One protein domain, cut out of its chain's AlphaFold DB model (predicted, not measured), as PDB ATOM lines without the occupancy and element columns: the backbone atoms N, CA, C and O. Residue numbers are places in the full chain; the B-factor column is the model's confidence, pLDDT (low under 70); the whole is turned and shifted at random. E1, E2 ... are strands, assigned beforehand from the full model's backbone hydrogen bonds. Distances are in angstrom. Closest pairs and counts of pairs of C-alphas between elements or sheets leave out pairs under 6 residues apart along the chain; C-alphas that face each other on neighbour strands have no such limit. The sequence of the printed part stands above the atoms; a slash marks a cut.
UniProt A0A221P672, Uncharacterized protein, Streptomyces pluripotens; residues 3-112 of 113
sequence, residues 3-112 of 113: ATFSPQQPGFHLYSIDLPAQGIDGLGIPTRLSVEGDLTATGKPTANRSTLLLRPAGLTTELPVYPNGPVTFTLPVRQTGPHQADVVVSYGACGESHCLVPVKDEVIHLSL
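This is residues 3 to 112 of the 113 residues of an uncharacterized protein of Streptomyces pluripotens (UniProt A0A221P672). What shape is it? It is a rod with little regular structure: antiparallel sheet E2-E8-E9 makes a wall, short pairs E3-E7 and E1-E6 follow alongside, and hairpin E4-E5 lies toward one end. What is printed? Of 110 residues, 42 are in strands E1 to E9; the class is all strand. The whole is compact, with a radius of gyration of the C-alphas of 14.9 A and spans of 51 by 24 by 22 A.

Where are the long strands? E8 is residues 84 to 91, 23.3 A; E9 103 to 111, 22.4 A; E2 32 to 37, 17.1 A. And the short? E1 is 3 to 5, E3 39 to 41, E4 52 to 54, E5 63 to 65, E6 71 to 74, E7 77 to 79. Where to look? C-alpha 3 is at (6.827, -26.924, -29.573), C-alpha 111 at (9.754, -12.686, -24.173).

Which strand is inner? E8 is, with N 88 and O 34 of E2 3.0 A apart and N 87 and O 108 of E9 2.9 A apart, within hydrogen-bond range. Where is E3? Its closest C-alpha pair with E8, Leu 39 and Ala 85, is 5.7 A apart.

Any cut? The printed part has no cut. Which links are long? Those from E1 to E2 and E8 to E9. Low confidence? No printed residue is under 70.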
ATOM      1  N   ALA A   3       6.444 -26.310 -30.839       96.62
ATOM      2  CA  ALA A   3       6.827 -26.924 -29.573       96.62
ATOM      3  C   ALA A   3       7.096 -28.416 -29.791       96.62
ATOM      4  O   ALA A   3       6.293 -29.102 -30.425       96.62
ATOM      5  N   THR A   4       8.213 -28.926 -29.271       97.38
ATOM      6  CA  THR A   4       8.563 -30.348 -29.371       97.38
ATOM      7  C   THR A   4       8.448 -31.005 -28.009       97.38
ATOM      8  O   THR A   4       9.138 -30.625 -27.068       97.38
ATOM      9  N   PHE A   5       7.600 -32.024 -27.930       95.81
ATOM     10  CA  PHE A   5       7.414 -32.844 -26.747       95.81
ATOM     11  C   PHE A   5       8.212 -34.125 -26.957       95.81
ATOM     12  O   PHE A   5       7.963 -34.872 -27.905       95.81
ATOM     13  N   SER A   6       9.187 -34.358 -26.084       93.88
ATOM     14  CA  SER A   6      10.145 -35.457 -26.205       93.88
ATOM     15  C   SER A   6      10.035 -36.377 -24.992       93.88
ATOM     16  O   SER A   6      10.704 -36.115 -23.986       93.88
ATOM     17  N   PRO A   7       9.214 -37.445 -25.052       90.56
ATOM     18  CA  PRO A   7       9.220 -38.481 -24.026       90.56
ATOM     19  C   PRO A   7      10.645 -39.016 -23.832       90.56
ATOM     20  O   PRO A   7      11.255 -39.520 -24.772       90.56
ATOM     21  N   GLN A   8      11.194 -38.857 -22.625       89.06
ATOM     22  CA  GLN A   8      12.578 -39.250 -22.314       89.06
ATOM     23  C   GLN A   8      12.711 -40.753 -22.041       89.06
ATOM     24  O   GLN A   8      13.789 -41.323 -22.186       89.06
ATOM     25  N   GLN A   9      11.615 -41.399 -21.640       92.06
ATOM     26  CA  GLN A   9      11.585 -42.834 -21.388       92.06
ATOM     27  C   GLN A   9      11.319 -43.594 -22.698       92.06
ATOM     28  O   GLN A   9      10.331 -43.302 -23.381       92.06
ATOM     29  N   PRO A  10      12.163 -44.574 -23.070       90.94
ATOM     30  CA  PRO A  10      11.917 -45.411 -24.238       90.94
ATOM     31  C   PRO A  10      10.556 -46.105 -24.159       90.94
ATOM     32  O   PRO A  10      10.134 -46.550 -23.096       90.94
ATOM     33  N   GLY A  11       9.874 -46.214 -25.297       92.44
ATOM     34  CA  GLY A  11       8.566 -46.869 -25.362       92.44
ATOM     35  C   GLY A  11       7.379 -45.981 -24.983       92.44
ATOM     36  O   GLY A  11       6.245 -46.447 -25.068       92.44
ATOM     37  N   PHE A  12       7.613 -44.721 -24.596       95.44
ATOM     38  CA  PHE A  12       6.538 -43.793 -24.262       95.44
ATOM     39  C   PHE A  12       5.998 -43.053 -25.484       95.44
ATOM     40  O   PHE A  12       6.756 -42.573 -26.334       95.44
ATOM     41  N   HIS A  13       4.678 -42.899 -25.499       96.19
ATOM     42  CA  HIS A  13       3.914 -42.139 -26.478       96.19
ATOM     43  C   HIS A  13       3.142 -40.993 -25.818       96.19
ATOM     44  O   HIS A  13       2.977 -40.944 -24.597       96.19
ATOM     45  N   LEU A  14       2.643 -40.085 -26.656       97.69
ATOM     46  CA  LEU A  14       1.747 -38.992 -26.280       97.69
ATOM     47  C   LEU A  14       0.370 -39.216 -26.900       97.69
ATOM     48  O   LEU A  14       0.268 -39.716 -28.020       97.69
ATOM     49  N   TYR A  15      -0.688 -38.792 -26.216       97.62
ATOM     50  CA  TYR A  15      -2.036 -38.805 -26.787       97.62
ATOM     51  C   TYR A  15      -2.225 -37.711 -27.843       97.62
ATOM     52  O   TYR A  15      -1.634 -36.632 -27.754       97.62
ATOM     53  N   SER A  16      -3.086 -37.975 -28.829       98.00
ATOM     54  CA  SER A  16      -3.406 -37.031 -29.903       98.00
ATOM     55  C   SER A  16      -3.930 -35.689 -29.381       98.00
ATOM     56  O   SER A  16      -4.645 -35.633 -28.378       98.00
ATOM     57  N   ILE A  17      -3.640 -34.609 -30.110       97.50
ATOM     58  CA  ILE A  17      -4.301 -33.309 -29.905       97.50
ATOM     59  C   ILE A  17      -5.805 -33.373 -30.188       97.50
ATOM     60  O   ILE A  17      -6.575 -32.637 -29.577       97.50
ATOM     61  N   ASP A  18      -6.230 -34.288 -31.058       95.81
ATOM     62  CA  ASP A  18      -7.634 -34.480 -31.425       95.81
ATOM     63  C   ASP A  18      -8.387 -35.391 -30.445       95.81
ATOM     64  O   ASP A  18      -9.597 -35.575 -30.577       95.81
ATOM     65  N   LEU A  19      -7.700 -35.955 -29.441       96.25
ATOM     66  CA  LEU A  19      -8.366 -36.695 -28.375       96.25
ATOM     67  C   LEU A  19      -9.303 -35.730 -27.601       96.25
ATOM     68  O   LEU A  19      -8.878 -34.615 -27.263       96.25
ATOM     69  N   PRO A  20     -10.565 -36.116 -27.313       95.50
ATOM     70  CA  PRO A  20     -11.502 -35.274 -26.568       95.50
ATOM     71  C   PRO A  20     -10.961 -34.850 -25.197       95.50
ATOM     72  O   PRO A  20     -10.114 -35.527 -24.618       95.50
ATOM     73  N   ALA A  21     -11.456 -33.733 -24.656       91.81
ATOM     74  CA  ALA A  21     -10.985 -33.190 -23.374       91.81
ATOM     75  C   ALA A  21     -11.144 -34.182 -22.210       91.81
ATOM     76  O   ALA A  21     -10.271 -34.281 -21.355       91.81
ATOM     77  N   GLN A  22     -12.235 -34.942 -22.224       91.44
ATOM     78  CA  GLN A  22     -12.548 -36.001 -21.271       91.44
ATOM     79  C   GLN A  22     -11.921 -37.363 -21.623       91.44
ATOM     80  O   GLN A  22     -12.232 -38.359 -20.975       91.44
ATOM     81  N   GLY A  23     -11.095 -37.430 -22.670       93.50
ATOM     82  CA  GLY A  23     -10.626 -38.690 -23.235       93.50
ATOM     83  C   GLY A  23     -11.723 -39.462 -23.977       93.50
ATOM     84  O   GLY A  23     -12.810 -38.941 -24.242       93.50
ATOM     85  N   ILE A  24     -11.436 -40.718 -24.319       95.12
ATOM     86  CA  ILE A  24     -12.428 -41.681 -24.829       95.12
ATOM     87  C   ILE A  24     -12.704 -42.667 -23.699       95.12
ATOM     88  O   ILE A  24     -11.765 -43.227 -23.147       95.12
ATOM     89  N   ASP A  25     -13.968 -42.832 -23.311       91.25
ATOM     90  CA  ASP A  25     -14.369 -43.642 -22.148       91.25
ATOM     91  C   ASP A  25     -13.658 -43.239 -20.836       91.25
ATOM     92  O   ASP A  25     -13.410 -44.062 -19.959       91.25
ATOM     93  N   GLY A  26     -13.297 -41.956 -20.702       89.56
ATOM     94  CA  GLY A  26     -12.527 -41.439 -19.564       89.56
ATOM     95  C   GLY A  26     -11.023 -41.734 -19.625       89.56
ATOM     96  O   GLY A  26     -10.307 -41.454 -18.663       89.56
ATOM     97  N   LEU A  27     -10.535 -42.301 -20.731       90.50
ATOM     98  CA  LEU A  27      -9.146 -42.708 -20.916       90.50
ATOM     99  C   LEU A  27      -8.368 -41.723 -21.791       90.50
ATOM    100  O   LEU A  27      -8.840 -41.252 -22.829       90.50
ATOM    101  N   GLY A  28      -7.113 -41.512 -21.396       91.88
ATOM    102  CA  GLY A  28      -6.150 -40.672 -22.095       91.88
ATOM    103  C   GLY A  28      -6.210 -39.203 -21.677       91.88
ATOM    104  O   GLY A  28      -7.276 -38.644 -21.431       91.88
ATOM    105  N   ILE A  29      -5.035 -38.576 -21.597       94.75
ATOM    106  CA  ILE A  29      -4.892 -37.142 -21.319       94.75
ATOM    107  C   ILE A  29      -4.421 -36.475 -22.604       94.75
ATOM    108  O   ILE A  29      -3.278 -36.693 -23.011       94.75
ATOM    109  N   PRO A  30      -5.285 -35.702 -23.268       96.50
ATOM    110  CA  PRO A  30      -5.020 -35.247 -24.614       96.50
ATOM    111  C   PRO A  30      -3.913 -34.188 -24.622       96.50
ATOM    112  O   PRO A  30      -3.811 -33.376 -23.699       96.50
ATOM    113  N   THR A  31      -3.094 -34.163 -25.674       97.88
ATOM    114  CA  THR A  31      -2.082 -33.107 -25.806       97.88
ATOM    115  C   THR A  31      -2.771 -31.772 -26.104       97.88
ATOM    116  O   THR A  31      -3.666 -31.686 -26.951       97.88
ATOM    117  N   ARG A  32      -2.381 -30.708 -25.403       97.56
ATOM    118  CA  ARG A  32      -2.873 -29.340 -25.599       97.56
ATOM    119  C   ARG A  32      -1.695 -28.390 -25.719       97.56
ATOM    120  O   ARG A  32      -0.706 -28.520 -25.004       97.56
ATOM    121  N   LEU A  33      -1.845 -27.436 -26.628       97.62
ATOM    122  CA  LEU A  33      -0.905 -26.355 -26.873       97.62
ATOM    123  C   LEU A  33      -1.726 -25.109 -27.198       97.62
ATOM    124  O   LEU A  33      -2.499 -25.116 -28.158       97.62
ATOM    125  N   SER A  34      -1.560 -24.060 -26.405       97.69
ATOM    126  CA  SER A  34      -2.229 -22.776 -26.605       97.69
ATOM    127  C   SER A  34      -1.302 -21.617 -26.256       97.69
ATOM    128  O   SER A  34      -0.209 -21.835 -25.731       97.69
ATOM    129  N   VAL A  35      -1.715 -20.404 -26.615       97.94
ATOM    130  CA  VAL A  35      -0.990 -19.169 -26.308       97.94
ATOM    131  C   VAL A  35      -1.901 -18.146 -25.667       97.94
ATOM    132  O   VAL A  35      -3.086 -18.089 -25.996       97.94
ATOM    133  N   GLU A  36      -1.306 -17.315 -24.823       97.00
ATOM    134  CA  GLU A  36      -1.941 -16.173 -24.171       97.00
ATOM    135  C   GLU A  36      -1.022 -14.936 -24.234       97.00
ATOM    136  O   GLU A  36       0.131 -15.018 -24.667       97.00
ATOM    137  N   GLY A  37      -1.533 -13.772 -23.821       96.00
ATOM    138  CA  GLY A  37      -0.796 -12.503 -23.850       96.00
ATOM    139  C   GLY A  37      -0.670 -11.908 -25.257       96.00
ATOM    140  O   GLY A  37      -1.644 -11.847 -26.007       96.00
ATOM    141  N   ASP A  38       0.535 -11.468 -25.629       97.12
ATOM    142  CA  ASP A  38       0.815 -10.798 -26.909       97.12
ATOM    143  C   ASP A  38       0.905 -11.758 -28.120       97.12
ATOM    144  O   ASP A  38       1.362 -11.380 -29.206       97.12
ATOM    145  N   LEU A  39       0.437 -13.000 -27.965       97.38
ATOM    146  CA  LEU A  39       0.216 -13.958 -29.044       97.38
ATOM    147  C   LEU A  39      -1.252 -14.392 -29.070       97.38
ATOM    148  O   LEU A  39      -1.848 -14.721 -28.053       97.38
ATOM    149  N   THR A  40      -1.821 -14.483 -30.269       97.56
ATOM    150  CA  THR A  40      -3.148 -15.065 -30.498       97.56
ATOM    151  C   THR A  40      -3.032 -16.253 -31.443       97.56
ATOM    152  O   THR A  40      -2.473 -16.128 -32.535       97.56
ATOM    153  N   ALA A  41      -3.583 -17.407 -31.057       97.81
ATOM    154  CA  ALA A  41      -3.708 -18.554 -31.951       97.81
ATOM    155  C   ALA A  41      -4.684 -18.234 -33.092       97.81
ATOM    156  O   ALA A  41      -5.812 -17.806 -32.862       97.81
ATOM    157  N   THR A  42      -4.263 -18.460 -34.335       98.19
ATOM    158  CA  THR A  42      -5.083 -18.202 -35.533       98.19
ATOM    159  C   THR A  42      -5.680 -19.472 -36.130       98.19
ATOM    160  O   THR A  42      -6.382 -19.421 -37.138       98.19
ATOM    161  N   GLY A  43      -5.425 -20.622 -35.510       97.00
ATOM    162  CA  GLY A  43      -5.933 -21.916 -35.935       97.00
ATOM    163  C   GLY A  43      -5.600 -23.009 -34.926       97.00
ATOM    164  O   GLY A  43      -5.006 -22.753 -33.878       97.00
ATOM    165  N   LYS A  44      -5.994 -24.241 -35.253       95.88
ATOM    166  CA  LYS A  44      -5.683 -25.415 -34.432       95.88
ATOM    167  C   LYS A  44      -4.203 -25.796 -34.563       95.88
ATOM    168  O   LYS A  44      -3.635 -25.612 -35.644       95.88
ATOM    169  N   PRO A  45      -3.586 -26.352 -33.508       97.19
ATOM    170  CA  PRO A  45      -2.272 -26.955 -33.638       97.19
ATOM    171  C   PRO A  45      -2.316 -28.149 -34.601       97.19
ATOM    172  O   PRO A  45      -3.336 -28.823 -34.728       97.19
ATOM    173  N   THR A  46      -1.195 -28.426 -35.259       98.00
ATOM    174  CA  THR A  46      -0.961 -29.642 -36.052       98.00
ATOM    175  C   THR A  46       0.288 -30.350 -35.547       98.00
ATOM    176  O   THR A  46       1.135 -29.721 -34.921       98.00
ATOM    177  N   ALA A  47       0.421 -31.650 -35.804       98.31
ATOM    178  CA  ALA A  47       1.601 -32.428 -35.433       98.31
ATOM    179  C   ALA A  47       2.402 -32.841 -36.673       98.31
ATOM    180  O   ALA A  47       1.834 -33.104 -37.730       98.31
ATOM    181  N   ASN A  48       3.722 -32.963 -36.532       98.38
ATOM    182  CA  ASN A  48       4.596 -33.480 -37.589       98.38
ATOM    183  C   ASN A  48       4.500 -35.006 -37.782       98.38
ATOM    184  O   ASN A  48       5.119 -35.547 -38.697       98.38
ATOM    185  N   ARG A  49       3.776 -35.713 -36.910       98.00
ATOM    186  CA  ARG A  49       3.569 -37.164 -36.972       98.00
ATOM    187  C   ARG A  49       2.080 -37.463 -37.062       98.00
ATOM    188  O   ARG A  49       1.288 -36.874 -36.330       98.00
ATOM    189  N   SER A  50       1.720 -38.417 -37.912       97.62
ATOM    190  CA  SER A  50       0.370 -38.979 -37.935       97.62
ATOM    191  C   SER A  50       0.126 -39.827 -36.690       97.62
ATOM    192  O   SER A  50       1.043 -40.478 -36.182       97.62
ATOM    193  N   THR A  51      -1.113 -39.836 -36.216       98.06
ATOM    194  CA  THR A  51      -1.532 -40.691 -35.107       98.06
ATOM    195  C   THR A  51      -1.681 -42.142 -35.546       98.06
ATOM    196  O   THR A  51      -2.015 -42.420 -36.699       98.06
ATOM    197  N   LEU A  52      -1.519 -43.058 -34.600       97.12
ATOM    198  CA  LEU A  52      -1.941 -44.451 -34.699       97.12
ATOM    199  C   LEU A  52      -2.983 -44.745 -33.619       97.12
ATOM    200  O   LEU A  52      -3.050 -44.049 -32.605       97.12
ATOM    201  N   LEU A  53      -3.797 -45.772 -33.844       96.88
ATOM    202  CA  LEU A  53      -4.726 -46.268 -32.835       96.88
ATOM    203  C   LEU A  53      -4.000 -47.278 -31.952       96.88
ATOM    204  O   LEU A  53      -3.495 -48.291 -32.436       96.88
ATOM    205  N   LEU A  54      -3.934 -46.978 -30.659       94.62
ATOM    206  CA  LEU A  54      -3.385 -47.860 -29.643       94.62
ATOM    207  C   LEU A  54      -4.526 -48.435 -28.814       94.62
ATOM    208  O   LEU A  54      -5.360 -47.694 -28.302       94.62
ATOM    209  N   ARG A  55      -4.519 -49.753 -28.627       93.56
ATOM    210  CA  ARG A  55      -5.397 -50.434 -27.676       93.56
ATOM    211  C   ARG A  55      -4.578 -50.848 -26.452       93.56
ATOM    212  O   ARG A  55      -3.764 -51.765 -26.581       93.56
ATOM    213  N   PRO A  56      -4.746 -50.196 -25.290       87.00
ATOM    214  CA  PRO A  56      -4.062 -50.618 -24.074       87.00
ATOM    215  C   PRO A  56      -4.463 -52.042 -23.670       87.00
ATOM    216  O   PRO A  56      -5.595 -52.475 -23.901       87.00
ATOM    217  N   ALA A  57      -3.535 -52.775 -23.053       85.62
ATOM    218  CA  ALA A  57      -3.781 -54.149 -22.632       85.62
ATOM    219  C   ALA A  57      -4.968 -54.232 -21.655       85.62
ATOM    220  O   ALA A  57      -5.075 -53.451 -20.712       85.62
ATOM    221  N   GLY A  58      -5.862 -55.196 -21.886       85.81
ATOM    222  CA  GLY A  58      -7.052 -55.402 -21.053       85.81
ATOM    223  C   GLY A  58      -8.219 -54.450 -21.335       85.81
ATOM    224  O   GLY A  58      -9.251 -54.576 -20.682       85.81
ATOM    225  N   LEU A  59      -8.094 -53.541 -22.310       88.00
ATOM    226  CA  LEU A  59      -9.157 -52.622 -22.719       88.00
ATOM    227  C   LEU A  59      -9.607 -52.899 -24.157       88.00
ATOM    228  O   LEU A  59      -8.847 -53.386 -24.993       88.00
ATOM    229  N   THR A  60     -10.865 -52.575 -24.455       91.06
ATOM    230  CA  THR A  60     -11.431 -52.646 -25.814       91.06
ATOM    231  C   THR A  60     -11.352 -51.315 -26.555       91.06
ATOM    232  O   THR A  60     -11.471 -51.294 -27.778       91.06
ATOM    233  N   THR A  61     -11.158 -50.217 -25.824       93.44
ATOM    234  CA  THR A  61     -11.116 -48.852 -26.352       93.44
ATOM    235  C   THR A  61      -9.804 -48.589 -27.084       93.44
ATOM    236  O   THR A  61      -8.720 -48.908 -26.590       93.44
ATOM    237  N   GLU A  62      -9.905 -47.980 -28.262       95.38
ATOM    238  CA  GLU A  62      -8.758 -47.522 -29.039       95.38
ATOM    239  C   GLU A  62      -8.538 -46.029 -28.814       95.38
ATOM    240  O   GLU A  62      -9.465 -45.223 -28.907       95.38
ATOM    241  N   LEU A  63      -7.296 -45.662 -28.519       95.81
ATOM    242  CA  LEU A  63      -6.891 -44.297 -28.235       95.81
ATOM    243  C   LEU A  63      -5.966 -43.803 -29.352       95.81
ATOM    244  O   LEU A  63      -4.969 -44.465 -29.653       95.81
ATOM    245  N   PRO A  64      -6.252 -42.647 -29.975       97.69
ATOM    246  CA  PRO A  64      -5.332 -42.036 -30.921       97.69
ATOM    247  C   PRO A  64      -4.106 -41.494 -30.179       97.69
ATOM    248  O   PRO A  64      -4.208 -40.605 -29.329       97.69
ATOM    249  N   VAL A  65      -2.933 -42.012 -30.531       97.56
ATOM    250  CA  VAL A  65      -1.641 -41.628 -29.952       97.56
ATOM    251  C   VAL A  65      -0.642 -41.304 -31.054       97.56
ATOM    252  O   VAL A  65      -0.767 -41.771 -32.187       97.56
ATOM    253  N   TYR A  66       0.373 -40.514 -30.734       97.94
ATOM    254  CA  TYR A  66       1.538 -40.367 -31.598       97.94
ATOM    255  C   TYR A  66       2.506 -41.538 -31.393       97.94
ATOM    256  O   TYR A  66       2.610 -42.042 -30.277       97.94
ATOM    257  N   PRO A  67       3.244 -41.970 -32.431       95.38
ATOM    258  CA  PRO A  67       4.285 -42.980 -32.274       95.38
ATOM    259  C   PRO A  67       5.325 -42.574 -31.227       95.38
ATOM    260  O   PRO A  67       5.588 -41.384 -31.044       95.38
ATOM    261  N   ASN A  68       5.967 -43.567 -30.609       94.12
ATOM    262  CA  ASN A  68       7.017 -43.345 -29.618       94.12
ATOM    263  C   ASN A  68       8.110 -42.385 -30.125       94.12
ATOM    264  O   ASN A  68       8.548 -42.461 -31.281       94.12
ATOM    265  N   GLY A  69       8.585 -41.528 -29.221       91.25
ATOM    266  CA  GLY A  69       9.624 -40.532 -29.482       91.25
ATOM    267  C   GLY A  69       9.091 -39.103 -29.664       91.25
ATOM    268  O   GLY A  69       7.927 -38.830 -29.372       91.25
ATOM    269  N   PRO A  70       9.952 -38.166 -30.106       95.69
ATOM    270  CA  PRO A  70       9.599 -36.753 -30.176       95.69
ATOM    271  C   PRO A  70       8.479 -36.446 -31.170       95.69
ATOM    272  O   PRO A  70       8.478 -36.932 -32.309       95.69
ATOM    273  N   VAL A  71       7.576 -35.563 -30.748       98.19
ATOM    274  CA  VAL A  71       6.493 -35.014 -31.568       98.19
ATOM    275  C   VAL A  71       6.584 -33.496 -31.541       98.19
ATOM    276  O   VAL A  71       6.593 -32.884 -30.475       98.19
ATOM    277  N   THR A  72       6.650 -32.889 -32.720       98.44
ATOM    278  CA  THR A  72       6.662 -31.436 -32.888       98.44
ATOM    279  C   THR A  72       5.282 -30.971 -33.309       98.44
ATOM    280  O   THR A  72       4.762 -31.387 -34.347       98.44
ATOM    281  N   PHE A  73       4.714 -30.069 -32.520       98.31
ATOM    282  CA  PHE A  73       3.454 -29.408 -32.804       98.31
ATOM    283  C   PHE A  73       3.707 -28.024 -33.375       98.31
ATOM    284  O   PHE A  73       4.569 -27.295 -32.891       98.31
ATOM    285  N   THR A  74       2.938 -27.653 -34.391       98.44
ATOM    286  CA  THR A  74       2.922 -26.308 -34.958       98.44
ATOM    287  C   THR A  74       1.594 -25.655 -34.624       98.44
ATOM    288  O   THR A  74       0.551 -26.118 -35.072       98.44
ATOM    289  N   LEU A  75       1.636 -24.562 -33.865       98.50
ATOM    290  CA  LEU A  75       0.486 -23.700 -33.619       98.50
ATOM    291  C   LEU A  75       0.619 -22.443 -34.493       98.50
ATOM    292  O   LEU A  75       1.581 -21.678 -34.314       98.50
ATOM    293  N   PRO A  76      -0.290 -22.213 -35.459       98.19
ATOM    294  CA  PRO A  76      -0.342 -20.941 -36.163       98.19
ATOM    295  C   PRO A  76      -0.737 -19.839 -35.172       98.19
ATOM    296  O   PRO A  76      -1.759 -19.929 -34.492       98.19
ATOM    297  N   VAL A  77       0.110 -18.816 -35.065       97.81
ATOM    298  CA  VAL A  77      -0.077 -17.689 -34.144       97.81
ATOM    299  C   VAL A  77       0.172 -16.380 -34.871       97.81
ATOM    300  O   VAL A  77       0.978 -16.318 -35.802       97.81
ATOM    301  N   ARG A  78      -0.500 -15.329 -34.416       97.44
ATOM    302  CA  ARG A  78      -0.234 -13.944 -34.784       97.44
ATOM    303  C   ARG A  78       0.219 -13.194 -33.541       97.44
ATOM    304  O   ARG A  78      -0.415 -13.307 -32.497       97.44
ATOM    305  N   GLN A  79       1.283 -12.417 -33.681       96.38
ATOM    306  CA  GLN A  79       1.722 -11.500 -32.640       96.38
ATOM    307  C   GLN A  79       0.818 -10.266 -32.607       96.38
ATOM    308  O   GLN A  79       0.529  -9.670 -33.648       96.38
ATOM    309  N   THR A  80       0.342  -9.921 -31.416       96.62
ATOM    310  CA  THR A  80      -0.593  -8.816 -31.161       96.62
ATOM    311  C   THR A  80       0.024  -7.688 -30.341       96.62
ATOM    312  O   THR A  80      -0.522  -6.588 -30.345       96.62
ATOM    313  N   GLY A  81       1.180  -7.921 -29.717       94.19
ATOM    314  CA  GLY A  81       1.964  -6.917 -29.001       94.19
ATOM    315  C   GLY A  81       3.457  -7.274 -28.960       94.19
ATOM    316  O   GLY A  81       3.845  -8.346 -29.428       94.19
ATOM    317  N   PRO A  82       4.329  -6.366 -28.496       91.44
ATOM    318  CA  PRO A  82       5.774  -6.546 -28.595       91.44
ATOM    319  C   PRO A  82       6.435  -7.127 -27.338       91.44
ATOM    320  O   PRO A  82       7.654  -7.203 -27.331       91.44
ATOM    321  N   HIS A  83       5.706  -7.476 -26.272       91.62
ATOM    322  CA  HIS A  83       6.332  -7.713 -24.968       91.62
ATOM    323  C   HIS A  83       6.396  -9.186 -24.576       91.62
ATOM    324  O   HIS A  83       7.458  -9.803 -24.623       91.62
ATOM    325  N   GLN A  84       5.278  -9.737 -24.108       95.12
ATOM    326  CA  GLN A  84       5.259 -11.020 -23.416       95.12
ATOM    327  C   GLN A  84       4.072 -11.849 -23.858       95.12
ATOM    328  O   GLN A  84       2.962 -11.348 -24.037       95.12
ATOM    329  N   ALA A  85       4.322 -13.138 -24.002       97.19
ATOM    330  CA  ALA A  85       3.291 -14.115 -24.261       97.19
ATOM    331  C   ALA A  85       3.572 -15.378 -23.471       97.19
ATOM    332  O   ALA A  85       4.723 -15.694 -23.179       97.19
ATOM    333  N   ASP A  86       2.518 -16.124 -23.199       98.00
ATOM    334  CA  ASP A  86       2.615 -17.399 -22.516       98.00
ATOM    335  C   ASP A  86       2.277 -18.524 -23.483       98.00
ATOM    336  O   ASP A  86       1.439 -18.378 -24.376       98.00
ATOM    337  N   VAL A  87       2.941 -19.661 -23.304       97.62
ATOM    338  CA  VAL A  87       2.564 -20.926 -23.928       97.62
ATOM    339  C   VAL A  87       2.043 -21.838 -22.840       97.62
ATOM    340  O   VAL A  87       2.775 -22.166 -21.912       97.62
ATOM    341  N   VAL A  88       0.796 -22.273 -22.979       98.12
ATOM    342  CA  VAL A  88       0.163 -23.182 -22.024       98.12
ATOM    343  C   VAL A  88       0.116 -24.575 -22.631       98.12
ATOM    344  O   VAL A  88      -0.406 -24.762 -23.741       98.12
ATOM    345  N   VAL A  89       0.680 -25.552 -21.916       97.69
ATOM    346  CA  VAL A  89       0.798 -26.938 -22.378       97.69
ATOM    347  C   VAL A  89       0.192 -27.934 -21.394       97.69
ATOM    348  O   VAL A  89       0.403 -27.865 -20.188       97.69
ATOM    349  N   SER A  90      -0.514 -28.925 -21.938       97.50
ATOM    350  CA  SER A  90      -0.964 -30.108 -21.196       97.50
ATOM    351  C   SER A  90      -0.626 -31.359 -21.992       97.50
ATOM    352  O   SER A  90      -0.802 -31.377 -23.210       97.50
ATOM    353  N   TYR A  91      -0.152 -32.413 -21.334       96.81
ATOM    354  CA  TYR A  91       0.101 -33.694 -21.988       96.81
ATOM    355  C   TYR A  91       0.141 -34.858 -20.996       96.81
ATOM    356  O   TYR A  91       0.601 -34.734 -19.859       96.81
ATOM    357  N   GLY A  92      -0.306 -36.023 -21.462       95.31
ATOM    358  CA  GLY A  92      -0.039 -37.309 -20.825       95.31
ATOM    359  C   GLY A  92       0.978 -38.110 -21.627       95.31
ATOM    360  O   GLY A  92       0.892 -38.161 -22.854       95.31
ATOM    361  N   ALA A  93       1.909 -38.758 -20.925       95.38
ATOM    362  CA  ALA A  93       2.857 -39.696 -21.509       95.38
ATOM    363  C   ALA A  93       2.673 -41.083 -20.885       95.38
ATOM    364  O   ALA A  93       2.713 -41.222 -19.658       95.38
ATOM    365  N   CYS A  94       2.489 -42.100 -21.725       92.81
ATOM    366  CA  CYS A  94       2.276 -43.479 -21.290       92.81
ATOM    367  C   CYS A  94       3.187 -44.444 -22.042       92.81
ATOM    368  O   CYS A  94       3.477 -44.243 -23.219       92.81
ATOM    369  N   GLY A  95       3.634 -45.483 -21.347       91.00
ATOM    370  CA  GLY A  95       4.247 -46.669 -21.930       91.00
ATOM    371  C   GLY A  95       3.237 -47.812 -22.019       91.00
ATOM    372  O   GLY A  95       2.029 -47.603 -21.924       91.00
ATOM    373  N   GLU A  96       3.735 -49.037 -22.174       85.50
ATOM    374  CA  GLU A  96       2.895 -50.238 -22.290       85.50
ATOM    375  C   GLU A  96       2.123 -50.559 -20.999       85.50
ATOM    376  O   GLU A  96       0.954 -50.933 -21.050       85.50
ATOM    377  N   SER A  97       2.770 -50.403 -19.840       84.88
ATOM    378  CA  SER A  97       2.241 -50.863 -18.549       84.88
ATOM    379  C   SER A  97       1.821 -49.751 -17.592       84.88
ATOM    380  O   SER A  97       1.160 -50.026 -16.593       84.88
ATOM    381  N   HIS A  98       2.227 -48.505 -17.844       89.62
ATOM    382  CA  HIS A  98       1.962 -47.393 -16.937       89.62
ATOM    383  C   HIS A  98       2.032 -46.035 -17.635       89.62
ATOM    384  O   HIS A  98       2.599 -45.889 -18.719       89.62
ATOM    385  N   CYS A  99       1.483 -45.029 -16.960       91.19
ATOM    386  CA  CYS A  99       1.549 -43.628 -17.351       91.19
ATOM    387  C   CYS A  99       2.328 -42.821 -16.315       91.19
ATOM    388  O   CYS A  99       2.313 -43.142 -15.126       91.19
ATOM    389  N   LEU A 100       2.981 -41.752 -16.767       93.38
ATOM    390  CA  LEU A 100       3.529 -40.743 -15.865       93.38
ATOM    391  C   LEU A 100       2.407 -39.850 -15.327       93.38
ATOM    392  O   LEU A 100       1.310 -39.794 -15.892       93.38
ATOM    393  N   VAL A 101       2.703 -39.113 -14.253       94.75
ATOM    394  CA  VAL A 101       1.837 -38.016 -13.806       94.75
ATOM    395  C   VAL A 101       1.693 -37.023 -14.967       94.75
ATOM    396  O   VAL A 101       2.713 -36.598 -15.516       94.75
ATOM    397  N   PRO A 102       0.462 -36.681 -15.385       95.00
ATOM    398  CA  PRO A 102       0.262 -35.785 -16.512       95.00
ATOM    399  C   PRO A 102       0.695 -34.366 -16.159       95.00
ATOM    400  O   PRO A 102       0.460 -33.895 -15.044       95.00
ATOM    401  N   VAL A 103       1.248 -33.671 -17.145       96.50
ATOM    402  CA  VAL A 103       1.456 -32.226 -17.069       96.50
ATOM    403  C   VAL A 103       0.148 -31.548 -17.454       96.50
ATOM    404  O   VAL A 103      -0.461 -31.908 -18.468       96.50
ATOM    405  N   LYS A 104      -0.304 -30.608 -16.625       96.25
ATOM    406  CA  LYS A 104      -1.575 -29.900 -16.793       96.25
ATOM    407  C   LYS A 104      -1.350 -28.403 -16.684       96.25
ATOM    408  O   LYS A 104      -0.859 -27.950 -15.657       96.25
ATOM    409  N   ASP A 105      -1.753 -27.699 -17.732       96.94
ATOM    410  CA  ASP A 105      -1.777 -26.245 -17.864       96.94
ATOM    411  C   ASP A 105      -0.464 -25.591 -17.416       96.94
ATOM    412  O   ASP A 105      -0.445 -24.553 -16.762       96.94
ATOM    413  N   GLU A 106       0.649 -26.234 -17.776       97.81
ATOM    414  CA  GLU A 106       1.983 -25.728 -17.489       97.81
ATOM    415  C   GLU A 106       2.235 -24.495 -18.350       97.81
ATOM    416  O   GLU A 106       2.073 -24.536 -19.575       97.81
ATOM    417  N   VAL A 107       2.637 -23.406 -17.699       98.12
ATOM    418  CA  VAL A 107       2.844 -22.106 -18.334       98.12
ATOM    419  C   VAL A 107       4.327 -21.898 -18.610       98.12
ATOM    420  O   VAL A 107       5.157 -21.911 -17.704       98.12
ATOM    421  N   ILE A 108       4.659 -21.666 -19.875       97.06
ATOM    422  CA  ILE A 108       6.002 -21.310 -20.327       97.06
ATOM    423  C   ILE A 108       5.978 -19.852 -20.776       97.06
ATOM    424  O   ILE A 108       5.363 -19.517 -21.789       97.06
ATOM    425  N   HIS A 109       6.686 -19.000 -20.041       97.12
ATOM    426  CA  HIS A 109       6.771 -17.572 -20.335       97.12
ATOM    427  C   HIS A 109       7.725 -17.292 -21.501       97.12
ATOM    428  O   HIS A 109       8.869 -17.757 -21.512       97.12
ATOM    429  N   LEU A 110       7.272 -16.491 -22.464       93.94
ATOM    430  CA  LEU A 110       8.053 -16.025 -23.606       93.94
ATOM    431  C   LEU A 110       8.230 -14.507 -23.562       93.94
ATOM    432  O   LEU A 110       7.267 -13.752 -23.431       93.94
ATOM    433  N   SER A 111       9.464 -14.067 -23.791       93.50
ATOM    434  CA  SER A 111       9.754 -12.686 -24.173       93.50
ATOM    435  C   SER A 111       9.722 -12.582 -25.694       93.50
ATOM    436  O   SER A 111      10.449 -13.302 -26.380       93.50
ATOM    437  N   LEU A 112       8.878 -11.698 -26.215       86.12
ATOM    438  CA  LEU A 112       8.822 -11.359 -27.631       86.12
ATOM    439  C   LEU A 112       9.811 -10.210 -27.870       86.12
ATOM    440  O   LEU A 112       9.832  -9.245 -27.111       86.12
TER     441      LEU A 112